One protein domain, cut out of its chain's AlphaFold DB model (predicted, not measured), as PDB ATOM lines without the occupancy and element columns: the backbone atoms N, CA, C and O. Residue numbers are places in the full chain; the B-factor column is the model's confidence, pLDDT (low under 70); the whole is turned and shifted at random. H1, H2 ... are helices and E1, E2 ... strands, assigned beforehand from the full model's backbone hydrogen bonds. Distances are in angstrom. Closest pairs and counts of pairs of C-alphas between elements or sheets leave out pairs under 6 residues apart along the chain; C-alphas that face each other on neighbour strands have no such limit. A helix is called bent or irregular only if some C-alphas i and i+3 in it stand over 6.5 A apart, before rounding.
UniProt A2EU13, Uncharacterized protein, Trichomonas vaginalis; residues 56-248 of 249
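Overview. This is residues 56 to 248 of the 249 residues of an uncharacterized protein of Trichomonas vaginalis (UniProt A2EU13). One long, strongly twisted sheet of nine strands runs through the whole; H1 covers one side of E1 and E4, H2 packs on the other side near E2, and H3 stands up beside H2 with H4 crossing it. After E9 a tail, residues 224 to 239, leads to H5, out past H4. The printed part has 193 residues, with five named helices and nine named strands in the order E1 H1 E2 E3 H2 E4 E5 E6 E7 H3 H4 E8 E9 H5; the class is mixed, with 95 residues, under half, in named elements. The mixed sheet runs E3 E2 E1 E4 E7 E5 E8 E6 E9; the whole is compact, radius of gyration of the C-alphas 16.9 A, spanning 53 by 41 by 27 A.

Arrangement. Start at E1, residues 56 to 60; H1, residues 62 to 72, leads to its parallel neighbour E2, residues 79 to 84, a strand-helix-strand unit with a right-handed crossover, and N 58 and O 81 are 2.7 A apart. H1 runs along E1 at 24 degrees on the local plane, at a height over the sheet of 8.4 A. The edge strand E3, residues 97 to 100, is parallel to E2, with N 99 and O 82 2.8 A apart. E3, H2, residues 105 to 111, and E4, residues 116 to 119, form a split unit, E2 and E1 between its strands, also right-handed. E4 is parallel to E1, N 118 to O 57 being 2.8 A, and antiparallel to E7, residues 164 to 167, N 166 to O 117 being 2.8 A. H3, residues 168 to 181, stands up from the sheet at 62 degrees. It touches H2, closest C-alphas Glu 106 and Ile 175, 5.8 A, opposite ways at a tilt of 37 degrees, only just steep. With residues 174 to 178 alone it touches H4, residues 188 to 198, about perpendicular at 86 degrees, closest C-alphas Tyr 178 and Ala 191, 6.4 A. H4 and H5, residues 240 to 246, are close but not clearly touching: the C-alphas of Leu 198 and Val 242 are 7.0 A apart. In H3 and H4 every O i to N i+4 pair is within hydrogen-bond range; in H1 5 of 7, in H2 0 of 3 and in H5 1 of 3 are, with 2 of 4 O i to N i+3 pairs in each of H2 and H5.

Along the chain. Find C-alpha 56 at (226.100, 266.316, 143.663), where E1 begins. E5, residues 140 to 149, spans 17.0 A and bends by 98 degrees at residue 146; E6 is residues 154 to 156, E8 residues 202 to 207, 15.7 A, and E9 residues 221 to 223. H3 spans 19.7 A from C-alpha 168 at (222.099, 257.693, 141.316), and H5 ends at C-alpha 246 at (203.374, 238.534, 150.098). H1 and H2 are irregular, but only just: C-alphas 63 and 66 are 7.0 A apart, C-alphas 106 and 109 6.6 A.

Size, cuts and confidence. The C-alphas of Ser 91 and Asp 247, the two farthest apart, are 54.2 A apart. The printed part has no cut; E2 to E3, E4 to E5, E8 to E9 and E9 to H5 are long links. Residues 90 to 92, 183 to 184 and 224 to 248 of the model are under 70 in pLDDT; the mean of the printed part is 83.2.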
ATOM      1  N   ILE A  56     227.525 266.585 143.521       95.31
ATOM      2  CA  ILE A  56     226.100 266.316 143.663       95.31
ATOM      3  C   ILE A  56     225.303 267.000 142.560       95.31
ATOM      4  O   ILE A  56     225.626 268.111 142.136       95.31
ATOM      5  N   THR A  57     224.243 266.337 142.117       97.31
ATOM      6  CA  THR A  57     223.243 266.921 141.232       97.31
ATOM      7  C   THR A  57     222.010 267.250 142.056       97.31
ATOM      8  O   THR A  57     221.460 266.392 142.739       97.31
ATOM      9  N   VAL A  58     221.593 268.506 142.014       96.38
ATOM     10  CA  VAL A  58     220.406 269.025 142.682       96.38
ATOM     11  C   VAL A  58     219.267 269.039 141.679       96.38
ATOM     12  O   VAL A  58     219.409 269.626 140.611       96.38
ATOM     13  N   ILE A  59     218.144 268.424 142.025       96.00
ATOM     14  CA  ILE A  59     216.894 268.504 141.268       96.00
ATOM     15  C   ILE A  59     215.944 269.380 142.070       96.00
ATOM     16  O   ILE A  59     215.668 269.072 143.229       96.00
ATOM     17  N   ALA A  60     215.479 270.486 141.499       94.19
ATOM     18  CA  ALA A  60     214.607 271.417 142.208       94.19
ATOM     19  C   ALA A  60     213.663 272.159 141.258       94.19
ATOM     20  O   ALA A  60     214.020 272.457 140.123       94.19
ATOM     21  N   ASN A  61     212.485 272.519 141.762       92.25
ATOM     22  CA  ASN A  61     211.631 273.537 141.151       92.25
ATOM     23  C   ASN A  61     212.112 274.948 141.533       92.25
ATOM     24  O   ASN A  61     212.793 275.139 142.547       92.25
ATOM     25  N   SER A  62     211.690 275.960 140.782       90.75
ATOM     26  CA  SER A  62     212.055 277.369 140.956       90.75
ATOM     27  C   SER A  62     211.805 277.873 142.381       90.75
ATOM     28  O   SER A  62     212.645 278.564 142.967       90.75
ATOM     29  N   ASN A  63     210.697 277.454 142.994       92.19
ATOM     30  CA  ASN A  63     210.332 277.785 144.371       92.19
ATOM     31  C   ASN A  63     211.209 277.099 145.443       92.19
ATOM     32  O   ASN A  63     211.281 277.593 146.567       92.19
ATOM     33  N   GLN A  64     211.914 276.015 145.107       93.62
ATOM     34  CA  GLN A  64     212.794 275.258 146.009       93.62
ATOM     35  C   GLN A  64     214.261 275.699 145.928       93.62
ATOM     36  O   GLN A  64     215.043 275.430 146.846       93.62
ATOM     37  N   ILE A  65     214.673 276.362 144.843       93.19
ATOM     38  CA  ILE A  65     216.087 276.693 144.595       93.19
ATOM     39  C   ILE A  65     216.674 277.538 145.726       93.19
ATOM     40  O   ILE A  65     217.782 277.263 146.193       93.19
ATOM     41  N   LYS A  66     215.941 278.545 146.215       92.88
ATOM     42  CA  LYS A  66     216.440 279.469 147.245       92.88
ATOM     43  C   LYS A  66     216.745 278.759 148.571       92.88
ATOM     44  O   LYS A  66     217.848 278.897 149.098       92.88
ATOM     45  N   SER A  67     215.790 278.009 149.112       93.19
ATOM     46  CA  SER A  67     215.931 277.230 150.357       93.19
ATOM     47  C   SER A  67     216.987 276.132 150.228       93.19
ATOM     48  O   SER A  67     217.802 275.924 151.133       93.19
ATOM     49  N   THR A  68     217.035 275.469 149.075       94.56
ATOM     50  CA  THR A  68     218.029 274.428 148.787       94.56
ATOM     51  C   THR A  68     219.439 275.021 148.721       94.56
ATOM     52  O   THR A  68     220.347 274.522 149.385       94.56
ATOM     53  N   THR A  69     219.615 276.156 148.036       94.19
ATOM     54  CA  THR A  69     220.883 276.908 147.995       94.19
ATOM     55  C   THR A  69     221.342 277.299 149.401       94.19
ATOM     56  O   THR A  69     222.495 277.082 149.761       94.19
ATOM     57  N   GLN A  70     220.443 277.822 150.244       92.69
ATOM     58  CA  GLN A  70     220.772 278.174 151.634       92.69
ATOM     59  C   GLN A  70     221.254 276.980 152.466       92.69
ATOM     60  O   GLN A  70     222.117 277.141 153.334       92.69
ATOM     61  N   SER A  71     220.699 275.797 152.209       92.44
ATOM     62  CA  SER A  71     221.089 274.550 152.873       92.44
ATOM     63  C   SER A  71     222.468 274.086 152.389       92.44
ATOM     64  O   SER A  71     223.328 273.724 153.192       92.44
ATOM     65  N   LEU A  72     222.719 274.190 151.080       92.69
ATOM     66  CA  LEU A  72     223.979 273.811 150.438       92.69
ATOM     67  C   LEU A  72     225.140 274.765 150.739       92.69
ATOM     68  O   LEU A  72     226.270 274.300 150.858       92.69
ATOM     69  N   LEU A  73     224.892 276.062 150.943       91.25
ATOM     70  CA  LEU A  73     225.921 277.041 151.336       91.25
ATOM     71  C   LEU A  73     226.635 276.674 152.647       91.25
ATOM     72  O   LEU A  73     227.755 277.112 152.889       91.25
ATOM     73  N   LYS A  74     225.982 275.883 153.504       85.56
ATOM     74  CA  LYS A  74     226.533 275.402 154.781       85.56
ATOM     75  C   LYS A  74     227.189 274.020 154.669       85.56
ATOM     76  O   LYS A  74     227.713 273.511 155.659       85.56
ATOM     77  N   SER A  75     227.139 273.416 153.485       87.69
ATOM     78  CA  SER A  75     227.717 272.107 153.186       87.69
ATOM     79  C   SER A  75     229.155 272.230 152.662       87.69
ATOM     80  O   SER A  75     229.659 273.327 152.446       87.69
ATOM     81  N   ASN A  76     229.816 271.091 152.432       88.25
ATOM     82  CA  ASN A  76     231.154 271.024 151.823       88.25
ATOM     83  C   ASN A  76     231.141 270.430 150.400       88.25
ATOM     84  O   ASN A  76     232.168 269.911 149.941       88.25
ATOM     85  N   PHE A  77     229.999 270.455 149.705       90.38
ATOM     86  CA  PHE A  77     229.972 270.083 148.290       90.38
ATOM     87  C   PHE A  77     230.801 271.082 147.473       90.38
ATOM     88  O   PHE A  77     230.823 272.276 147.762       90.38
ATOM     89  N   ARG A  78     231.539 270.571 146.487       88.50
ATOM     90  CA  ARG A  78     232.437 271.350 145.626       88.50
ATOM     91  C   ARG A  78     231.817 271.604 144.265       88.50
ATOM     92  O   ARG A  78     231.821 272.742 143.818       88.50
ATOM     93  N   ASN A  79     231.309 270.545 143.639       92.50
ATOM     94  CA  ASN A  79     230.650 270.621 142.346       92.50
ATOM     95  C   ASN A  79     229.162 270.361 142.561       92.50
ATOM     96  O   ASN A  79     228.771 269.267 142.976       92.50
ATOM     97  N   ILE A  80     228.355 271.394 142.347       95.19
ATOM     98  CA  ILE A  80     226.911 271.352 142.562       95.19
ATOM     99  C   ILE A  80     226.255 271.678 141.228       95.19
ATOM    100  O   ILE A  80     226.197 272.840 140.826       95.19
ATOM    101  N   ASP A  81     225.773 270.647 140.548       95.50
ATOM    102  CA  ASP A  81     224.995 270.803 139.324       95.50
ATOM    103  C   ASP A  81     223.528 271.023 139.686       95.50
ATOM    104  O   ASP A  81     223.015 270.354 140.581       95.50
ATOM    105  N   LEU A  82     222.837 271.926 138.996       95.62
ATOM    106  CA  LEU A  82     221.397 272.117 139.123       95.62
ATOM    107  C   LEU A  82     220.685 271.597 137.876       95.62
ATOM    108  O   LEU A  82     221.011 271.990 136.757       95.62
ATOM    109  N   ILE A  83     219.664 270.774 138.087       95.38
ATOM    110  CA  ILE A  83     218.607 270.502 137.123       95.38
ATOM    111  C   ILE A  83     217.330 271.154 137.658       95.38
ATOM    112  O   ILE A  83     216.781 270.730 138.675       95.38
ATOM    113  N   SER A  84     216.878 272.199 136.975       93.12
ATOM    114  CA  SER A  84     215.597 272.844 137.238       93.12
ATOM    115  C   SER A  84     214.484 272.101 136.505       93.12
ATOM    116  O   SER A  84     214.625 271.830 135.310       93.12
ATOM    117  N   MET A  85     213.394 271.767 137.195       90.38
ATOM    118  CA  MET A  85     212.215 271.116 136.592       90.38
ATOM    119  C   MET A  85     211.231 272.117 135.960       90.38
ATOM    120  O   MET A  85     210.301 271.736 135.256       90.38
ATOM    121  N   ASP A  86     211.447 273.411 136.181       89.50
ATOM    122  CA  ASP A  86     210.694 274.513 135.595       89.50
ATOM    123  C   ASP A  86     211.630 275.647 135.138       89.50
ATOM    124  O   ASP A  86     212.846 275.634 135.371       89.50
ATOM    125  N   ARG A  87     211.067 276.625 134.416       85.44
ATOM    126  CA  ARG A  87     211.831 277.774 133.916       85.44
ATOM    127  C   ARG A  87     212.367 278.608 135.072       85.44
ATOM    128  O   ARG A  87     211.630 278.984 135.978       85.44
ATOM    129  N   ILE A  88     213.634 278.981 134.951       85.00
ATOM    130  CA  ILE A  88     214.327 279.870 135.873       85.00
ATOM    131  C   ILE A  88     214.986 280.996 135.084       85.00
ATOM    132  O   ILE A  88     215.497 280.778 133.987       85.00
ATOM    133  N   ASP A  89     214.974 282.204 135.640       70.50
ATOM    134  CA  ASP A  89     215.725 283.324 135.077       70.50
ATOM    135  C   ASP A  89     217.209 283.132 135.435       70.50
ATOM    136  O   ASP A  89     217.639 283.345 136.573       70.50
ATOM    137  N   GLU A  90     217.995 282.617 134.486       59.62
ATOM    138  CA  GLU A  90     219.362 282.163 134.746       59.62
ATOM    139  C   GLU A  90     220.387 283.306 134.835       59.62
ATOM    140  O   GLU A  90     220.730 283.959 133.853       59.62
ATOM    141  N   SER A  91     220.967 283.466 136.028       57.72
ATOM    142  CA  SER A  91     222.425 283.580 136.228       57.72
ATOM    143  C   SER A  91     222.785 283.303 137.696       57.72
ATOM    144  O   SER A  91     223.192 284.185 138.449       57.72
ATOM    145  N   ASN A  92     222.613 282.059 138.157       66.75
ATOM    146  CA  ASN A  92     223.011 281.703 139.521       66.75
ATOM    147  C   ASN A  92     224.464 281.205 139.560       66.75
ATOM    148  O   ASN A  92     224.730 280.035 139.304       66.75
ATOM    149  N   GLN A  93     225.396 282.094 139.925       82.75
ATOM    150  CA  GLN A  93     226.834 281.795 140.052       82.75
ATOM    151  C   GLN A  93     227.169 280.747 141.131       82.75
ATOM    152  O   GLN A  93     228.315 280.313 141.223       82.75
ATOM    153  N   PHE A  94     226.203 280.359 141.971       90.94
ATOM    154  CA  PHE A  94     226.397 279.331 142.993       90.94
ATOM    155  C   PHE A  94     226.587 277.928 142.401       90.94
ATOM    156  O   PHE A  94     227.368 277.142 142.934       90.94
ATOM    157  N   TYR A  95     225.864 277.606 141.327       93.19
ATOM    158  CA  TYR A  95     225.871 276.272 140.737       93.19
ATOM    159  C   TYR A  95     226.986 276.136 139.699       93.19
ATOM    160  O   TYR A  95     227.245 277.049 138.917       93.19
ATOM    161  N   SER A  96     227.635 274.973 139.679       93.81
ATOM    162  CA  SER A  96     228.705 274.644 138.730       93.81
ATOM    163  C   SER A  96     228.175 274.509 137.305       93.81
ATOM    164  O   SER A  96     228.852 274.876 136.346       93.81
ATOM    165  N   SER A  97     226.953 274.001 137.171       92.94
ATOM    166  CA  SER A  97     226.195 273.998 135.930       92.94
ATOM    167  C   SER A  97     224.708 274.121 136.235       92.94
ATOM    168  O   SER A  97     224.253 273.740 137.316       92.94
ATOM    169  N   VAL A  98     223.955 274.668 135.285       92.88
ATOM    170  CA  VAL A  98     222.502 274.773 135.364       92.88
ATOM    171  C   VAL A  98     221.918 274.186 134.085       92.88
ATOM    172  O   VAL A  98     222.408 274.451 132.986       92.88
ATOM    173  N   ARG A  99     220.924 273.317 134.241       92.38
ATOM    174  CA  ARG A  99     220.164 272.699 133.157       92.38
ATOM    175  C   ARG A  99     218.688 272.831 133.469       92.38
ATOM    176  O   ARG A  99     218.289 272.721 134.623       92.38
ATOM    177  N   ILE A 100     217.883 272.991 132.433       90.88
ATOM    178  CA  ILE A 100     216.428 273.020 132.549       90.88
ATOM    179  C   ILE A 100     215.898 271.739 131.910       90.88
ATOM    180  O   ILE A 100     216.217 271.446 130.757       90.88
ATOM    181  N   SER A 101     215.109 270.971 132.660       89.31
ATOM    182  CA  SER A 101     214.312 269.869 132.127       89.31
ATOM    183  C   SER A 101     212.889 270.359 131.906       89.31
ATOM    184  O   SER A 101     212.290 270.955 132.792       89.31
ATOM    185  N   SER A 102     212.349 270.106 130.717       79.75
ATOM    186  CA  SER A 102     210.941 270.353 130.389       79.75
ATOM    187  C   SER A 102     210.094 269.073 130.403       79.75
ATOM    188  O   SER A 102     208.951 269.107 129.955       79.75
ATOM    189  N   GLY A 103     210.679 267.943 130.818       80.44
ATOM    190  CA  GLY A 103     210.019 266.637 130.909       80.44
ATOM    191  C   GLY A 103     209.673 266.248 132.345       80.44
ATOM    192  O   GLY A 103     210.003 266.979 133.282       80.44
ATOM    193  N   GLY A 104     209.018 265.096 132.505       83.00
ATOM    194  CA  GLY A 104     208.750 264.508 133.813       83.00
ATOM    195  C   GLY A 104     210.020 264.013 134.508       83.00
ATOM    196  O   GLY A 104     211.136 264.106 133.985       83.00
ATOM    197  N   ILE A 105     209.859 263.488 135.721       86.06
ATOM    198  CA  ILE A 105     210.971 263.027 136.559       86.06
ATOM    199  C   ILE A 105     211.795 261.899 135.893       86.06
ATOM    200  O   ILE A 105     212.987 261.739 136.165       86.06
ATOM    201  N   GLU A 106     211.199 261.169 134.949       85.94
ATOM    202  CA  GLU A 106     211.817 260.111 134.155       85.94
ATOM    203  C   GLU A 106     212.922 260.597 133.209       85.94
ATOM    204  O   GLU A 106     213.891 259.874 132.967       85.94
ATOM    205  N   THR A 107     212.842 261.837 132.718       87.00
ATOM    206  CA  THR A 107     213.847 262.385 131.792       87.00
ATOM    207  C   THR A 107     215.113 262.860 132.509       87.00
ATOM    208  O   THR A 107     216.115 263.189 131.871       87.00
ATOM    209  N   LEU A 108     215.096 262.894 133.845       90.81
ATOM    210  CA  LEU A 108     216.172 263.470 134.646       90.81
ATOM    211  C   LEU A 108     217.405 262.563 134.733       90.81
ATOM    212  O   LEU A 108     218.508 263.069 134.941       90.81
ATOM    213  N   ILE A 109     217.257 261.241 134.555       89.94
ATOM    214  CA  ILE A 109     218.361 260.271 134.700       89.94
ATOM    215  C   ILE A 109     219.552 260.624 133.806       89.94
ATOM    216  O   ILE A 109     220.703 260.578 134.261       89.94
ATOM    217  N   ASP A 110     219.273 260.993 132.558       89.06
ATOM    218  CA  ASP A 110     220.290 261.269 131.541       89.06
ATOM    219  C   ASP A 110     220.993 262.614 131.757       89.06
ATOM    220  O   ASP A 110     222.086 262.848 131.241       89.06
ATOM    221  N   LEU A 111     220.396 263.496 132.561       92.75
ATOM    222  CA  LEU A 111     220.955 264.799 132.910       92.75
ATOM    223  C   LEU A 111     221.862 264.738 134.152       92.75
ATOM    224  O   LEU A 111     222.661 265.652 134.370       92.75
ATOM    225  N   ILE A 112     221.760 263.680 134.964       94.06
ATOM    226  CA  ILE A 112     222.535 263.514 136.199       94.06
ATOM    227  C   ILE A 112     223.951 263.029 135.880       94.06
ATOM    228  O   ILE A 112     224.154 261.891 135.454       94.06
ATOM    229  N   ASN A 113     224.955 263.843 136.207       89.56
ATOM    230  CA  ASN A 113     226.369 263.515 135.973       89.56
ATOM    231  C   ASN A 113     227.125 263.054 137.224       89.56
ATOM    232  O   ASN A 113     228.285 262.654 137.137       89.56
ATOM    233  N   THR A 114     226.484 263.089 138.389       93.62
ATOM    234  CA  THR A 114     227.126 262.785 139.672       93.62
ATOM    235  C   THR A 114     226.612 261.469 140.262       93.62
ATOM    236  O   THR A 114     225.625 260.891 139.807       93.62
ATOM    237  N   THR A 115     227.303 260.948 141.278       92.38
ATOM    238  CA  THR A 115     226.914 259.698 141.960       92.38
ATOM    239  C   THR A 115     225.729 259.886 142.912       92.38
ATOM    240  O   THR A 115     225.104 258.901 143.307       92.38
ATOM    241  N   TYR A 116     225.429 261.128 143.292       94.25
ATOM    242  CA  TYR A 116     224.419 261.454 144.290       94.25
ATOM    243  C   TYR A 116     223.473 262.530 143.788       94.25
ATOM    244  O   TYR A 116     223.886 263.488 143.139       94.25
ATOM    245  N   VAL A 117     222.206 262.383 144.145       95.88
ATOM    246  CA  VAL A 117     221.126 263.265 143.717       95.88
ATOM    247  C   VAL A 117     220.475 263.849 144.960       95.88
ATOM    248  O   VAL A 117     220.032 263.087 145.814       95.88
ATOM    249  N   LEU A 118     220.441 265.175 145.081       95.44
ATOM    250  CA  LEU A 118     219.700 265.889 146.121       95.44
ATOM    251  C   LEU A 118     218.399 266.422 145.538       95.44
ATOM    252  O   LEU A 118     218.428 267.190 144.581       95.44
ATOM    253  N   PHE A 119     217.281 266.101 146.174       95.00
ATOM    254  CA  PHE A 119     216.006 266.731 145.854       95.00
ATOM    255  C   PHE A 119     215.808 267.992 146.687       95.00
ATOM    256  O   PHE A 119     215.971 267.995 147.913       95.00
ATOM    257  N   GLY A 120     215.469 269.078 146.002       93.31
ATOM    258  CA  GLY A 120     215.166 270.362 146.606       93.31
ATOM    259  C   GLY A 120     213.978 270.285 147.557       93.31
ATOM    260  O   GLY A 120     213.168 269.359 147.529       93.31
ATOM    261  N   HIS A 121     213.878 271.277 148.434       92.62
ATOM    262  CA  HIS A 121     212.787 271.367 149.396       92.62
ATOM    263  C   HIS A 121     212.336 272.811 149.570       92.62
ATOM    264  O   HIS A 121     213.138 273.735 149.434       92.62
ATOM    265  N   ASN A 122     211.061 273.019 149.897       91.88
ATOM    266  CA  ASN A 122     210.475 274.358 150.042       91.88
ATOM    267  C   ASN A 122     210.969 275.094 151.299       91.88
ATOM    268  O   ASN A 122     210.889 276.317 151.388       91.88
ATOM    269  N   THR A 123     211.497 274.358 152.275       91.25
ATOM    270  CA  THR A 123     212.103 274.905 153.493       91.25
ATOM    271  C   THR A 123     213.573 274.523 153.572       91.25
ATOM    272  O   THR A 123     213.978 273.478 153.066       91.25
ATOM    273  N   SER A 124     214.385 275.379 154.191       89.44
ATOM    274  CA  SER A 124     215.810 275.109 154.387       89.44
ATOM    275  C   SER A 124     216.013 273.977 155.401       89.44
ATOM    276  O   SER A 124     215.314 273.901 156.410       89.44
ATOM    277  N   PHE A 125     217.008 273.130 155.157       90.19
ATOM    278  CA  PHE A 125     217.320 271.942 155.949       90.19
ATOM    279  C   PHE A 125     218.813 271.886 156.295       90.19
ATOM    280  O   PHE A 125     219.632 272.660 155.792       90.19
ATOM    281  N   PHE A 126     219.178 271.004 157.227       88.06
ATOM    282  CA  PHE A 126     220.551 270.910 157.713       88.06
ATOM    283  C   PHE A 126     221.343 269.857 156.942       88.06
ATOM    284  O   PHE A 126     221.094 268.661 157.063       88.06
ATOM    285  N   ILE A 127     222.355 270.318 156.210       88.69
ATOM    286  CA  ILE A 127     223.325 269.480 155.514       88.69
ATOM    287  C   ILE A 127     224.660 269.600 156.265       88.69
ATOM    288  O   ILE A 127     225.274 270.671 156.220       88.69
ATOM    289  N   PRO A 128     225.136 268.566 156.981       83.88
ATOM    290  CA  PRO A 128     226.434 268.644 157.630       83.88
ATOM    291  C   PRO A 128     227.570 268.766 156.609       83.88
ATOM    292  O   PRO A 128     227.498 268.321 155.468       83.88
ATOM    293  N   SER A 129     228.676 269.350 157.056       80.94
ATOM    294  CA  SER A 129     229.877 269.574 156.246       80.94
ATOM    295  C   SER A 129     230.671 268.286 155.955       80.94
ATOM    296  O   SER A 129     231.662 268.279 155.230       80.94
ATOM    297  N   SER A 130     230.269 267.161 156.530       80.56
ATOM    298  CA  SER A 130     230.827 265.847 156.232       80.56
ATOM    299  C   SER A 130     229.748 264.802 156.444       80.56
ATOM    300  O   SER A 130     228.761 265.068 157.120       80.56
ATOM    301  N   PHE A 131     229.944 263.620 155.877       81.75
ATOM    302  CA  PHE A 131     229.042 262.490 156.043       81.75
ATOM    303  C   PHE A 131     229.873 261.231 156.240       81.75
ATOM    304  O   PHE A 131     231.001 261.154 155.722       81.75
ATOM    305  N   PRO A 132     229.348 260.221 156.950       83.75
ATOM    306  CA  PRO A 132     229.896 258.881 156.828       83.75
ATOM    307  C   PRO A 132     229.793 258.396 155.371       83.75
ATOM    308  O   PRO A 132     229.145 259.006 154.524       83.75
ATOM    309  N   LYS A 133     230.474 257.298 155.046       83.44
ATOM    310  CA  LYS A 133     230.199 256.587 153.793       83.44
ATOM    311  C   LYS A 133     228.878 255.837 153.975       83.44
ATOM    312  O   LYS A 133     228.655 255.295 155.057       83.44
ATOM    313  N   LEU A 134     228.047 255.768 152.930       86.12
ATOM    314  CA  LEU A 134     226.860 254.916 152.981       86.12
ATOM    315  C   LEU A 134     227.276 253.460 153.249       86.12
ATOM    316  O   LEU A 134     228.307 253.008 152.729       86.12
ATOM    317  N   PRO A 135     226.501 252.720 154.057       83.69
ATOM    318  CA  PRO A 135     226.728 251.296 154.239       83.69
ATOM    319  C   PRO A 135     226.563 250.576 152.896       83.69
ATOM    320  O   PRO A 135     225.722 250.939 152.077       83.69
ATOM    321  N   ASN A 136     227.362 249.535 152.664       79.00
ATOM    322  CA  ASN A 136     227.241 248.710 151.464       79.00
ATOM    323  C   ASN A 136     226.070 247.722 151.615       79.00
ATOM    324  O   ASN A 136     226.284 246.527 151.826       79.00
ATOM    325  N   LYS A 137     224.836 248.237 151.616       80.31
ATOM    326  CA  LYS A 137     223.602 247.462 151.795       80.31
ATOM    327  C   LYS A 137     222.539 247.953 150.808       80.31
ATOM    328  O   LYS A 137     222.312 249.158 150.733       80.31
ATOM    329  N   PRO A 138     221.850 247.051 150.089       73.50
ATOM    330  CA  PRO A 138     220.904 247.432 149.041       73.50
ATOM    331  C   PRO A 138     219.655 248.149 149.569       73.50
ATOM    332  O   PRO A 138     219.052 248.916 148.817       73.50
ATOM    333  N   GLN A 139     219.293 247.928 150.842       85.62
ATOM    334  CA  GLN A 139     218.174 248.625 151.478       85.62
ATOM    335  C   GLN A 139     218.480 250.095 151.774       85.62
ATOM    336  O   GLN A 139     217.551 250.863 151.973       85.62
ATOM    337  N   VAL A 140     219.749 250.518 151.809       89.00
ATOM    338  CA  VAL A 140     220.114 251.898 152.160       89.00
ATOM    339  C   VAL A 140     220.412 252.680 150.915       89.00
ATOM    340  O   VAL A 140     221.413 252.448 150.240       89.00
ATOM    341  N   ILE A 141     219.548 253.638 150.633       92.38
ATOM    342  CA  ILE A 141     219.589 254.347 149.358       92.38
ATOM    343  C   ILE A 141     220.158 255.754 149.464       92.38
ATOM    344  O   ILE A 141     220.429 256.371 148.436       92.38
ATOM    345  N   GLY A 142     220.355 256.265 150.679       93.38
ATOM    346  CA  GLY A 142     220.624 257.680 150.840       93.38
ATOM    347  C   GLY A 142     220.624 258.210 152.265       93.38
ATOM    348  O   GLY A 142     220.606 257.455 153.240       93.38
ATOM    349  N   TYR A 143     220.624 259.537 152.352       92.75
ATOM    350  CA  TYR A 143     220.544 260.307 153.588       92.75
ATOM    351  C   TYR A 143     219.265 261.127 153.635       92.75
ATOM    352  O   TYR A 143     218.868 261.716 152.629       92.75
ATOM    353  N   MET A 144     218.690 261.215 154.830       92.12
ATOM    354  CA  MET A 144     217.580 262.112 155.130       92.12
ATOM    355  C   MET A 144     218.095 263.341 155.873       92.12
ATOM    356  O   MET A 144     218.781 263.203 156.894       92.12
ATOM    357  N   PHE A 145     217.778 264.537 155.368       87.44
ATOM    358  CA  PHE A 145     218.142 265.806 156.016       87.44
ATOM    359  C   PHE A 145     216.952 266.553 156.616       87.44
ATOM    360  O   PHE A 145     217.140 267.553 157.317       87.44
ATOM    361  N   GLU A 146     215.737 266.063 156.382       75.06
ATOM    362  CA  GLU A 146     214.547 266.541 157.068       75.06
ATOM    363  C   GLU A 146     214.658 266.237 158.570       75.06
ATOM    364  O   GLU A 146     214.657 265.081 158.976       75.06
ATOM    365  N   THR A 147     214.774 267.293 159.390       70.81
ATOM    366  CA  THR A 147     215.039 267.275 160.847       70.81
ATOM    367  C   THR A 147     216.123 266.281 161.292       70.81
ATOM    368  O   THR A 147     215.935 265.075 161.283       70.81
ATOM    369  N   CYS A 148     217.273 266.745 161.782       77.38
ATOM    370  CA  CYS A 148     218.258 265.814 162.347       77.38
ATOM    371  C   CYS A 148     217.660 264.993 163.514       77.38
ATOM    372  O   CYS A 148     216.787 265.461 164.251       77.38
ATOM    373  N   ASN A 149     218.127 263.759 163.696       81.88
ATOM    374  CA  ASN A 149     217.711 262.924 164.814       81.88
ATOM    375  C   ASN A 149     218.356 263.420 166.118       81.88
ATOM    376  O   ASN A 149     219.562 263.624 166.175       81.88
ATOM    377  N   ARG A 150     217.599 263.556 167.211       77.31
ATOM    378  CA  ARG A 150     218.156 264.004 168.507       77.31
ATOM    379  C   ARG A 150     219.100 262.984 169.165       77.31
ATOM    380  O   ARG A 150     219.733 263.316 170.163       77.31
ATOM    381  N   GLY A 151     219.170 261.760 168.638       80.38
ATOM    382  CA  GLY A 151     219.974 260.657 169.166       80.38
ATOM    383  C   GLY A 151     221.153 260.269 168.271       80.38
ATOM    384  O   GLY A 151     222.010 261.088 167.950       80.38
ATOM    385  N   LYS A 152     221.224 258.979 167.922       86.56
ATOM    386  CA  LYS A 152     222.228 258.389 167.021       86.56
ATOM    387  C   LYS A 152     221.716 258.389 165.571       86.56
ATOM    388  O   LYS A 152     220.711 259.018 165.259       86.56
ATOM    389  N   TYR A 153     222.408 257.697 164.674       90.62
ATOM    390  CA  TYR A 153     221.847 257.374 163.364       90.62
ATOM    391  C   TYR A 153     220.591 256.507 163.512       90.62
ATOM    392  O   TYR A 153     220.568 255.640 164.385       90.62
ATOM    393  N   THR A 154     219.595 256.717 162.656       91.31
ATOM    394  CA  THR A 154     218.397 255.863 162.564       91.31
ATOM    395  C   THR A 154     218.047 255.581 161.111       91.31
ATOM    396  O   THR A 154     218.482 256.301 160.208       91.31
ATOM    397  N   LEU A 155     217.279 254.517 160.887       91.50
ATOM    398  CA  LEU A 155     216.788 254.127 159.570       91.50
ATOM    399  C   LEU A 155     215.334 254.516 159.439       91.50
ATOM    400  O   LEU A 155     214.484 253.943 160.113       91.50
ATOM    401  N   ASN A 156     215.048 255.429 158.525       89.88
ATOM    402  CA  ASN A 156     213.688 255.870 158.270       89.88
ATOM    403  C   ASN A 156     213.226 255.362 156.913       89.88
ATOM    404  O   ASN A 156     214.000 255.332 155.956       89.88
ATOM    405  N   LEU A 157     211.955 254.982 156.826       87.50
ATOM    406  CA  LEU A 157     211.301 254.920 155.523       87.50
ATOM    407  C   LEU A 157     211.134 256.354 155.015       87.50
ATOM    408  O   LEU A 157     210.719 257.216 155.794       87.50
ATOM    409  N   PRO A 158     211.506 256.635 153.760       86.69
ATOM    410  CA  PRO A 158     211.263 257.944 153.190       86.69
ATOM    411  C   PRO A 158     209.759 258.189 153.061       86.69
ATOM    412  O   PRO A 158     209.010 257.331 152.606       86.69
ATOM    413  N   ASN A 159     209.343 259.387 153.443       83.12
ATOM    414  CA  ASN A 159     207.981 259.900 153.300       83.12
ATOM    415  C   ASN A 159     207.837 260.846 152.089       83.12
ATOM    416  O   ASN A 159     206.733 261.221 151.720       83.12
ATOM    417  N   SER A 160     208.956 261.286 151.510       87.44
ATOM    418  CA  SER A 160     209.019 262.246 150.413       87.44
ATOM    419  C   SER A 160     210.394 262.196 149.744       87.44
ATOM    420  O   SER A 160     211.366 261.689 150.314       87.44
ATOM    421  N   LEU A 161     210.498 262.717 148.521       89.00
ATOM    422  CA  LEU A 161     211.786 262.896 147.847       89.00
ATOM    423  C   LEU A 161     212.548 264.094 148.416       89.00
ATOM    424  O   LEU A 161     213.769 264.042 148.543       89.00
ATOM    425  N   GLY A 162     211.834 265.167 148.762       91.44
ATOM    426  CA  GLY A 162     212.422 266.443 149.153       91.44
ATOM    427  C   GLY A 162     213.370 266.360 150.354       91.44
ATOM    428  O   GLY A 162     213.183 265.567 151.270       91.44
ATOM    429  N   ALA A 163     214.407 267.203 150.350       91.38
ATOM    430  CA  ALA A 163     215.439 267.270 151.394       91.38
ATOM    431  C   ALA A 163     216.234 265.965 151.612       91.38
ATOM    432  O   ALA A 163     216.937 265.829 152.618       91.38
ATOM    433  N   ASN A 164     216.178 265.027 150.665       93.25
ATOM    434  CA  ASN A 164     216.884 263.754 150.747       93.25
ATOM    435  C   ASN A 164     217.945 263.637 149.654       93.25
ATOM    436  O   ASN A 164     217.788 264.136 148.537       93.25
ATOM    437  N   VAL A 165     219.041 262.957 149.991       93.81
ATOM    438  CA  VAL A 165     220.098 262.598 149.041       93.81
ATOM    439  C   VAL A 165     220.020 261.126 148.743       93.81
ATOM    440  O   VAL A 165     220.168 260.324 149.657       93.81
ATOM    441  N   LEU A 166     219.877 260.776 147.471       94.69
ATOM    442  CA  LEU A 166     219.871 259.401 146.986       94.69
ATOM    443  C   LEU A 166     221.153 259.095 146.219       94.69
ATOM    444  O   LEU A 166     221.782 259.983 145.644       94.69
ATOM    445  N   THR A 167     221.535 257.823 146.163       93.44
ATOM    446  CA  THR A 167     222.476 257.371 145.134       93.44
ATOM    447  C   THR A 167     221.810 257.435 143.758       93.44
ATOM    448  O   THR A 167     220.605 257.197 143.631       93.44
ATOM    449  N   LYS A 168     222.591 257.706 142.705       92.69
ATOM    450  CA  LYS A 168     222.099 257.693 141.316       92.69
ATOM    451  C   LYS A 168     221.433 256.357 140.961       92.69
ATOM    452  O   LYS A 168     220.396 256.347 140.308       92.69
ATOM    453  N   ASP A 169     221.980 255.241 141.442       90.75
ATOM    454  CA  ASP A 169     221.420 253.905 141.201       90.75
ATOM    455  C   ASP A 169     220.069 253.696 141.895       90.75
ATOM    456  O   ASP A 169     219.167 253.082 141.328       90.75
ATOM    457  N   ALA A 170     219.899 254.203 143.121       92.44
ATOM    458  CA  ALA A 170     218.608 254.146 143.795       92.44
ATOM    459  C   ALA A 170     217.567 255.011 143.087       92.44
ATOM    460  O   ALA A 170     216.448 254.550 142.885       92.44
ATOM    461  N   PHE A 171     217.955 256.213 142.659       94.19
ATOM    462  CA  PHE A 171     217.083 257.073 141.868       94.19
ATOM    463  C   PHE A 171     216.675 256.400 140.549       94.19
ATOM    464  O   PHE A 171     215.495 256.357 140.226       94.19
ATOM    465  N   LYS A 172     217.615 255.768 139.834       92.38
ATOM    466  CA  LYS A 172     217.317 255.015 138.607       92.38
ATOM    467  C   LYS A 172     216.299 253.890 138.835       92.38
ATOM    468  O   LYS A 172     215.383 253.739 138.035       92.38
ATOM    469  N   ARG A 173     216.446 253.115 139.917       91.31
ATOM    470  CA  ARG A 173     215.485 252.054 140.280       91.31
ATOM    471  C   ARG A 173     214.102 252.615 140.601       91.31
ATOM    472  O   ARG A 173     213.113 252.028 140.186       91.31
ATOM    473  N   PHE A 174     214.047 253.740 141.312       92.00
ATOM    474  CA  PHE A 174     212.790 254.426 141.596       92.00
ATOM    475  C   PHE A 174     212.082 254.848 140.305       92.00
ATOM    476  O   PHE A 174     210.920 254.513 140.130       92.00
ATOM    477  N   ILE A 175     212.783 255.514 139.386       92.00
ATOM    478  CA  ILE A 175     212.196 255.928 138.106       92.00
ATOM    479  C   ILE A 175     211.691 254.734 137.310       92.00
ATOM    480  O   ILE A 175     210.582 254.788 136.800       92.00
ATOM    481  N   GLN A 176     212.470 253.652 137.240       89.81
ATOM    482  CA  GLN A 176     212.044 252.442 136.548       89.81
ATOM    483  C   GLN A 176     210.731 251.900 137.135       89.81
ATOM    484  O   GLN A 176     209.785 251.654 136.393       89.81
ATOM    485  N   PHE A 177     210.646 251.794 138.465       87.62
ATOM    486  CA  PHE A 177     209.419 251.393 139.152       87.62
ATOM    487  C   PHE A 177     208.263 252.359 138.860       87.62
ATOM    488  O   PHE A 177     207.173 251.934 138.491       87.62
ATOM    489  N   TYR A 178     208.506 253.664 138.961       88.06
ATOM    490  CA  TYR A 178     207.503 254.691 138.705       88.06
ATOM    491  C   TYR A 178     206.924 254.594 137.287       88.06
ATOM    492  O   TYR A 178     205.704 254.552 137.129       88.06
ATOM    493  N   THR A 179     207.772 254.475 136.263       86.62
ATOM    494  CA  THR A 179     207.326 254.441 134.863       86.62
ATOM    495  C   THR A 179     206.695 253.113 134.460       86.62
ATOM    496  O   THR A 179     205.769 253.102 133.654       86.62
ATOM    497  N   GLU A 180     207.208 251.991 134.975       85.50
ATOM    498  CA  GLU A 180     206.733 250.653 134.597       85.50
ATOM    499  C   GLU A 180     205.475 250.240 135.367       85.50
ATOM    500  O   GLU A 180     204.719 249.413 134.870       85.50
ATOM    501  N   THR A 181     205.260 250.785 136.570       81.81
ATOM    502  CA  THR A 181     204.252 250.270 137.508       81.81
ATOM    503  C   THR A 181     203.166 251.277 137.874       81.81
ATOM    504  O   THR A 181     202.001 250.910 137.971       81.81
ATOM    505  N   LEU A 182     203.529 252.538 138.129       79.81
ATOM    506  CA  LEU A 182     202.607 253.520 138.716       79.81
ATOM    507  C   LEU A 182     201.922 254.423 137.678       79.81
ATOM    508  O   LEU A 182     201.088 255.240 138.057       79.81
ATOM    509  N   HIS A 183     202.286 254.297 136.395       69.25
ATOM    510  CA  HIS A 183     201.639 254.919 135.227       69.25
ATOM    511  C   HIS A 183     201.257 256.412 135.352       69.25
ATOM    512  O   HIS A 183     200.341 256.874 134.677       69.25
ATOM    513  N   SER A 184     201.999 257.192 136.144       69.75
ATOM    514  CA  SER A 184     201.734 258.619 136.407       69.75
ATOM    515  C   SER A 184     200.437 258.924 137.178       69.75
ATOM    516  O   SER A 184     200.010 260.078 137.216       69.75
ATOM    517  N   ASP A 185     199.830 257.931 137.835       78.50
ATOM    518  CA  ASP A 185     198.633 258.113 138.681       78.50
ATOM    519  C   ASP A 185     198.950 258.728 140.058       78.50
ATOM    520  O   ASP A 185     198.056 259.082 140.837       78.50
ATOM    521  N   TYR A 186     200.240 258.840 140.365       84.69
ATOM    522  CA  TYR A 186     200.792 259.220 141.656       84.69
ATOM    523  C   TYR A 186     201.798 260.349 141.465       84.69
ATOM    524  O   TYR A 186     202.568 260.326 140.506       84.69
ATOM    525  N   ASP A 187     201.821 261.327 142.375       86.44
ATOM    526  CA  ASP A 187     202.884 262.332 142.356       86.44
ATOM    527  C   ASP A 187     204.236 261.731 142.773       86.44
ATOM    528  O   ASP A 187     204.300 260.673 143.405       86.44
ATOM    529  N   ASP A 188     205.329 262.420 142.441       87.88
ATOM    530  CA  ASP A 188     206.688 261.916 142.649       87.88
ATOM    531  C   ASP A 188     206.989 261.528 144.113       87.88
ATOM    532  O   ASP A 188     207.735 260.577 144.359       87.88
ATOM    533  N   ASN A 189     206.429 262.239 145.104       88.75
ATOM    534  CA  ASN A 189     206.655 261.920 146.517       88.75
ATOM    535  C   ASN A 189     205.858 260.687 146.939       88.75
ATOM    536  O   ASN A 189     206.410 259.813 147.610       88.75
ATOM    537  N   GLU A 190     204.589 260.612 146.533       86.88
ATOM    538  CA  GLU A 190     203.730 259.455 146.789       86.88
ATOM    539  C   GLU A 190     204.328 258.193 146.154       86.88
ATOM    540  O   GLU A 190     204.538 257.185 146.833       86.88
ATOM    541  N   ALA A 191     204.712 258.276 144.880       89.00
ATOM    542  CA  ALA A 191     205.365 257.198 144.154       89.00
ATOM    543  C   ALA A 191     206.659 256.731 144.836       89.00
ATOM    544  O   ALA A 191     206.918 255.528 144.943       89.00
ATOM    545  N   PHE A 192     207.478 257.667 145.323       90.94
ATOM    546  CA  PHE A 192     208.725 257.339 146.007       90.94
ATOM    547  C   PHE A 192     208.494 256.650 147.353       90.94
ATOM    548  O   PHE A 192     209.203 255.694 147.684       90.94
ATOM    549  N   GLN A 193     207.490 257.093 148.112       89.12
ATOM    550  CA  GLN A 193     207.104 256.441 149.359       89.12
ATOM    551  C   GLN A 193     206.620 255.006 149.101       89.12
ATOM    552  O   GLN A 193     207.086 254.083 149.770       89.12
ATOM    553  N   ILE A 194     205.760 254.795 148.097       87.25
ATOM    554  CA  ILE A 194     205.288 253.460 147.690       87.25
ATOM    555  C   ILE A 194     206.471 252.571 147.305       87.25
ATOM    556  O   ILE A 194     206.618 251.462 147.819       87.25
ATOM    557  N   PHE A 195     207.359 253.073 146.443       88.44
ATOM    558  CA  PHE A 195     208.566 252.363 146.033       88.44
ATOM    559  C   PHE A 195     209.393 251.909 147.240       88.44
ATOM    560  O   PHE A 195     209.795 250.745 147.318       88.44
ATOM    561  N   ALA A 196     209.634 252.808 148.194       89.88
ATOM    562  CA  ALA A 196     210.438 252.500 149.364       89.88
ATOM    563  C   ALA A 196     209.755 251.527 150.327       89.88
ATOM    564  O   ALA A 196     210.432 250.649 150.863       89.88
ATOM    565  N   ASP A 197     208.441 251.635 150.511       85.56
ATOM    566  CA  ASP A 197     207.669 250.721 151.352       85.56
ATOM    567  C   ASP A 197     207.718 249.293 150.799       85.56
ATOM    568  O   ASP A 197     208.072 248.359 151.523       85.56
ATOM    569  N   LEU A 198     207.471 249.124 149.500       83.75
ATOM    570  CA  LEU A 198     207.446 247.811 148.854       83.75
ATOM    571  C   LEU A 198     208.822 247.142 148.801       83.75
ATOM    572  O   LEU A 198     208.940 245.930 148.955       83.75
ATOM    573  N   HIS A 199     209.880 247.935 148.641       82.56
ATOM    574  CA  HIS A 199     211.253 247.435 148.584       82.56
ATOM    575  C   HIS A 199     211.964 247.477 149.946       82.56
ATOM    576  O   HIS A 199     213.159 247.177 150.031       82.56
ATOM    577  N   THR A 200     211.251 247.855 151.017       85.19
ATOM    578  CA  THR A 200     211.790 248.041 152.377       85.19
ATOM    579  C   THR A 200     213.060 248.913 152.390       85.19
ATOM    580  O   THR A 200     214.022 248.654 153.123       85.19
ATOM    581  N   LEU A 201     213.100 249.937 151.535       89.69
ATOM    582  CA  LEU A 201     214.247 250.828 151.393       89.69
ATOM    583  C   LEU A 201     214.228 251.882 152.490       89.69
ATOM    584  O   LEU A 201     213.189 252.404 152.872       89.69
ATOM    585  N   ARG A 202     215.404 252.222 152.997       91.81
ATOM    586  CA  ARG A 202     215.579 253.121 154.126       91.81
ATOM    587  C   ARG A 202     216.551 254.239 153.768       91.81
ATOM    588  O   ARG A 202     217.548 254.035 153.066       91.81
ATOM    589  N   LEU A 203     216.285 255.415 154.318       92.94
ATOM    590  CA  LEU A 203     217.233 256.513 154.402       92.94
ATOM    591  C   LEU A 203     217.914 256.504 155.764       92.94
ATOM    592  O   LEU A 203     217.297 256.228 156.794       92.94
ATOM    593  N   LEU A 204     219.199 256.845 155.768       92.94
ATOM    594  CA  LEU A 204     219.935 257.060 157.000       92.94
ATOM    595  C   LEU A 204     219.686 258.487 157.502       92.94
ATOM    596  O   LEU A 204     220.140 259.458 156.889       92.94
ATOM    597  N   LYS A 205     219.002 258.614 158.638       91.50
ATOM    598  CA  LYS A 205     218.794 259.893 159.320       91.50
ATOM    599  C   LYS A 205     220.000 260.214 160.197       91.50
ATOM    600  O   LYS A 205     220.489 259.374 160.957       91.50
ATOM    601  N   LEU A 206     220.510 261.435 160.065       88.56
ATOM    602  CA  LEU A 206     221.742 261.876 160.721       88.56
ATOM    603  C   LEU A 206     221.466 262.472 162.111       88.56
ATOM    604  O   LEU A 206     220.445 263.137 162.284       88.56
ATOM    605  N   PRO A 207     222.373 262.302 163.091       87.69
ATOM    606  CA  PRO A 207     222.208 262.871 164.423       87.69
ATOM    607  C   PRO A 207     222.400 264.398 164.455       87.69
ATOM    608  O   PRO A 207     223.177 264.967 163.685       87.69
ATOM    609  N   CYS A 208     221.728 265.067 165.392       82.69
ATOM    610  CA  CYS A 208     221.855 266.494 165.656       82.69
ATOM    611  C   CYS A 208     223.175 266.780 166.374       82.69
ATOM    612  O   CYS A 208     223.293 266.595 167.583       82.69
ATOM    613  N   GLY A 209     224.173 267.256 165.635       79.62
ATOM    614  CA  GLY A 209     225.437 267.722 166.198       79.62
ATOM    615  C   GLY A 209     226.642 267.075 165.536       79.62
ATOM    616  O   GLY A 209     226.696 266.918 164.315       79.62
ATOM    617  N   LYS A 210     227.653 266.740 166.341       80.31
ATOM    618  CA  LYS A 210     228.870 266.117 165.820       80.31
ATOM    619  C   LYS A 210     228.547 264.707 165.344       80.31
ATOM    620  O   LYS A 210     228.087 263.889 166.134       80.31
ATOM    621  N   LEU A 211     228.854 264.421 164.085       83.88
ATOM    622  CA  LEU A 211     228.666 263.098 163.503       83.88
ATOM    623  C   LEU A 211     229.586 262.081 164.197       83.88
ATOM    624  O   LEU A 211     230.812 262.185 164.062       83.88
ATOM    625  N   PRO A 212     229.035 261.110 164.949       82.62
ATOM    626  CA  PRO A 212     229.825 260.003 165.456       82.62
ATOM    627  C   PRO A 212     230.178 259.059 164.295       82.62
ATOM    628  O   PRO A 212     229.569 259.137 163.221       82.62
ATOM    629  N   PRO A 213     231.140 258.142 164.480       85.12
ATOM    630  CA  PRO A 213     231.347 257.048 163.538       85.12
ATOM    631  C   PRO A 213     230.038 256.290 163.291       85.12
ATOM    632  O   PRO A 213     229.252 256.089 164.220       85.12
ATOM    633  N   LEU A 214     229.805 255.878 162.044       86.75
ATOM    634  CA  LEU A 214     228.669 255.020 161.715       86.75
ATOM    635  C   LEU A 214     228.866 253.667 162.428       86.75
ATOM    636  O   LEU A 214     229.930 253.065 162.248       86.75
ATOM    637  N   PRO A 215     227.909 253.197 163.254       86.69
ATOM    638  CA  PRO A 215     227.999 251.874 163.866       86.69
ATOM    639  C   PRO A 215     227.839 250.784 162.795       86.69
ATOM    640  O   PRO A 215     227.653 251.076 161.608       86.69
ATOM    641  N   LYS A 216     227.907 249.512 163.201       86.62
ATOM    642  CA  LYS A 216     227.535 248.432 162.284       86.62
ATOM    643  C   LYS A 216     226.087 248.634 161.859       86.62
ATOM    644  O   LYS A 216     225.264 249.101 162.641       86.62
ATOM    645  N   TRP A 217     225.805 248.295 160.610       84.56
ATOM    646  CA  TRP A 217     224.485 248.485 160.021       84.56
ATOM    647  C   TRP A 217     223.386 247.804 160.844       84.56
ATOM    648  O   TRP A 217     222.327 248.381 161.059       84.56
ATOM    649  N   GLU A 218     223.678 246.602 161.335       86.44
ATOM    650  CA  GLU A 218     222.791 245.771 162.146       86.44
ATOM    651  C   GLU A 218     222.409 246.428 163.486       86.44
ATOM    652  O   GLU A 218     221.390 246.069 164.068       86.44
ATOM    653  N   ASP A 219     223.195 247.408 163.946       88.75
ATOM    654  CA  ASP A 219     222.982 248.129 165.203       88.75
ATOM    655  C   ASP A 219     222.240 249.468 165.000       88.75
ATOM    656  O   ASP A 219     222.027 250.205 165.966       88.75
ATOM    657  N   ILE A 220     221.902 249.845 163.757       90.00
ATOM    658  CA  ILE A 220     221.179 251.094 163.481       90.00
ATOM    659  C   ILE A 220     219.683 250.852 163.654       90.00
ATOM    660  O   ILE A 220     219.082 250.046 162.948       90.00
ATOM    661  N   GLU A 221     219.081 251.588 164.581       87.19
ATOM    662  CA  GLU A 221     217.671 251.435 164.926       87.19
ATOM    663  C   GLU A 221     216.760 251.868 163.763       87.19
ATOM    664  O   GLU A 221     216.893 252.995 163.265       87.19
ATOM    665  N   PRO A 222     215.817 251.011 163.329       87.75
ATOM    666  CA  PRO A 222     214.749 251.423 162.438       87.75
ATOM    667  C   PRO A 222     213.711 252.238 163.204       87.75
ATOM    668  O   PRO A 222     213.272 251.857 164.288       87.75
ATOM    669  N   VAL A 223     213.305 253.360 162.621       83.12
ATOM    670  CA  VAL A 223     212.225 254.202 163.124       83.12
ATOM    671  C   VAL A 223     211.203 254.350 162.010       83.12
ATOM    672  O   VAL A 223     211.497 254.853 160.925       83.12
ATOM    673  N   ASP A 224     209.988 253.905 162.295       68.06
ATOM    674  CA  ASP A 224     208.839 254.198 161.457       68.06
ATOM    675  C   ASP A 224     208.207 255.480 162.003       68.06
ATOM    676  O   ASP A 224     207.667 255.506 163.110       68.06
ATOM    677  N   GLU A 225     208.334 256.578 161.260       65.31
ATOM    678  CA  GLU A 225     207.602 257.799 161.594       65.31
ATOM    679  C   GLU A 225     206.097 257.575 161.366       65.31
ATOM    680  O   GLU A 225     205.726 256.724 160.548       65.31
ATOM    681  N   PRO A 226     205.215 258.293 162.089       59.78
ATOM    682  CA  PRO A 226     203.777 258.191 161.881       59.78
ATOM    683  C   PRO A 226     203.466 258.493 160.416       59.78
ATOM    684  O   PRO A 226     203.608 259.627 159.959       59.78
ATOM    685  N   ARG A 227     203.085 257.459 159.666       60.31
ATOM    686  CA  ARG A 227     202.731 257.603 158.259       60.31
ATOM    687  C   ARG A 227     201.292 258.073 158.195       60.31
ATOM    688  O   ARG A 227     200.409 257.419 158.746       60.31
ATOM    689  N   ASN A 228     201.052 259.153 157.465       58.16
ATOM    690  CA  ASN A 228     199.768 259.284 156.801       58.16
ATOM    691  C   ASN A 228     199.864 258.389 155.562       58.16
ATOM    692  O   ASN A 228     200.691 258.680 154.696       58.16
ATOM    693  N   PRO A 229     199.137 257.260 155.494       57.22
ATOM    694  CA  PRO A 229     199.098 256.486 154.264       57.22
ATOM    695  C   PRO A 229     198.574 257.406 153.163       57.22
ATOM    696  O   PRO A 229     197.554 258.068 153.357       57.22
ATOM    697  N   VAL A 230     199.302 257.490 152.050       58.69
ATOM    698  CA  VAL A 230     198.978 258.460 150.997       58.69
ATOM    699  C   VAL A 230     197.623 258.130 150.362       58.69
ATOM    700  O   VAL A 230     196.821 259.030 150.121       58.69
ATOM    701  N   LYS A 231     197.302 256.829 150.284       61.28
ATOM    702  CA  LYS A 231     195.964 256.251 150.090       61.28
ATOM    703  C   LYS A 231     195.857 254.927 150.864       61.28
ATOM    704  O   LYS A 231     196.888 254.300 151.139       61.28
ATOM    705  N   PRO A 232     194.652 254.473 151.252       56.25
ATOM    706  CA  PRO A 232     194.456 253.109 151.729       56.25
ATOM    707  C   PRO A 232     195.018 252.119 150.703       56.25
ATOM    708  O   PRO A 232     194.712 252.214 149.522       56.25
ATOM    709  N   TRP A 233     195.800 251.132 151.142       54.75
ATOM    710  CA  TRP A 233     196.359 250.098 150.255       54.75
ATOM    711  C   TRP A 233     195.301 249.338 149.437       54.75
ATOM    712  O   TRP A 233     195.638 248.726 148.432       54.75
ATOM    713  N   GLY A 234     194.035 249.365 149.869       54.94
ATOM    714  CA  GLY A 234     192.909 248.789 149.130       54.94
ATOM    715  C   GLY A 234     192.505 249.565 147.872       54.94
ATOM    716  O   GLY A 234     191.794 249.001 147.049       54.94
ATOM    717  N   ASP A 235     192.971 250.808 147.720       55.28
ATOM    718  CA  ASP A 235     192.689 251.672 146.567       55.28
ATOM    719  C   ASP A 235     193.826 251.661 145.527       55.28
ATOM    720  O   ASP A 235     193.667 252.212 144.441       55.28
ATOM    721  N   MET A 236     194.978 251.044 145.835       56.81
ATOM    722  CA  MET A 236     196.005 250.781 144.824       56.81
ATOM    723  C   MET A 236     195.532 249.640 143.932       56.81
ATOM    724  O   MET A 236     195.256 248.543 144.427       56.81
ATOM    725  N   GLU A 237     195.481 249.874 142.617       56.81
ATOM    726  CA  GLU A 237     195.382 248.768 141.671       56.81
ATOM    727  C   GLU A 237     196.489 247.756 141.986       56.81
ATOM    728  O   GLU A 237     197.648 248.108 142.221       56.81
ATOM    729  N   LEU A 238     196.095 246.489 142.100       54.62
ATOM    730  CA  LEU A 238     196.989 245.415 142.505       54.62
ATOM    731  C   LEU A 238     198.103 245.282 141.468       54.62
ATOM    732  O   LEU A 238     197.876 244.747 140.388       54.62
ATOM    733  N   ILE A 239     199.307 245.729 141.823       56.09
ATOM    734  CA  ILE A 239     200.516 245.520 141.026       56.09
ATOM    735  C   ILE A 239     200.904 244.037 141.141       56.09
ATOM    736  O   ILE A 239     201.322 243.613 142.229       56.09
ATOM    737  N   PRO A 240     200.777 243.226 140.077       50.06
ATOM    738  CA  PRO A 240     200.973 241.776 140.150       50.06
ATOM    739  C   PRO A 240     202.338 241.359 140.727       50.06
ATOM    740  O   PRO A 240     202.440 240.380 141.467       50.06
ATOM    741  N   GLU A 241     203.383 242.132 140.441       48.97
ATOM    742  CA  GLU A 241     204.773 241.878 140.829       48.97
ATOM    743  C   GLU A 241     205.019 242.045 142.334       48.97
ATOM    744  O   GLU A 241     205.887 241.388 142.908       48.97
ATOM    745  N   VAL A 242     204.244 242.906 142.992       45.88
ATOM    746  CA  VAL A 242     204.419 243.265 144.406       45.88
ATOM    747  C   VAL A 242     203.756 242.238 145.323       45.88
ATOM    748  O   VAL A 242     204.276 241.903 146.389       45.88
ATOM    749  N   TRP A 243     202.623 241.686 144.890       45.00
ATOM    750  CA  TRP A 243     201.852 240.724 145.676       45.00
ATOM    751  C   TRP A 243     202.401 239.296 145.603       45.00
ATOM    752  O   TRP A 243     202.212 238.539 146.552       45.00
ATOM    753  N   LEU A 244     203.196 238.967 144.578       42.88
ATOM    754  CA  LEU A 244     203.971 237.720 144.529       42.88
ATOM    755  C   LEU A 244     204.930 237.561 145.723       42.88
ATOM    756  O   LEU A 244     205.249 236.438 146.103       42.88
ATOM    757  N   ILE A 245     205.371 238.663 146.344       36.56
ATOM    758  CA  ILE A 245     206.256 238.630 147.518       36.56
ATOM    759  C   ILE A 245     205.471 238.350 148.809       36.56
ATOM    760  O   ILE A 245     206.007 237.715 149.716       36.56
ATOM    761  N   LYS A 246     204.199 238.766 148.902       32.16
ATOM    762  CA  LYS A 246     203.374 238.534 150.098       32.16
ATOM    763  C   LYS A 246     203.064 237.049 150.304       32.16
ATOM    764  O   LYS A 246     203.053 236.597 151.443       32.16
ATOM    765  N   ASP A 247     202.873 236.301 149.221       34.88
ATOM    766  CA  ASP A 247     202.567 234.864 149.275       34.88
ATOM    767  C   ASP A 247     203.817 233.979 149.494       34.88
ATOM    768  O   ASP A 247     203.712 232.755 149.570       34.88
ATOM    769  N   LEU A 248     205.006 234.589 149.611       35.09
ATOM    770  CA  LEU A 248     206.288 233.919 149.867       35.09
ATOM    771  C   LEU A 248     206.807 234.086 151.311       35.09
ATOM    772  O   LEU A 248     207.901 233.593 151.604       35.09
TER     773      LEU A 248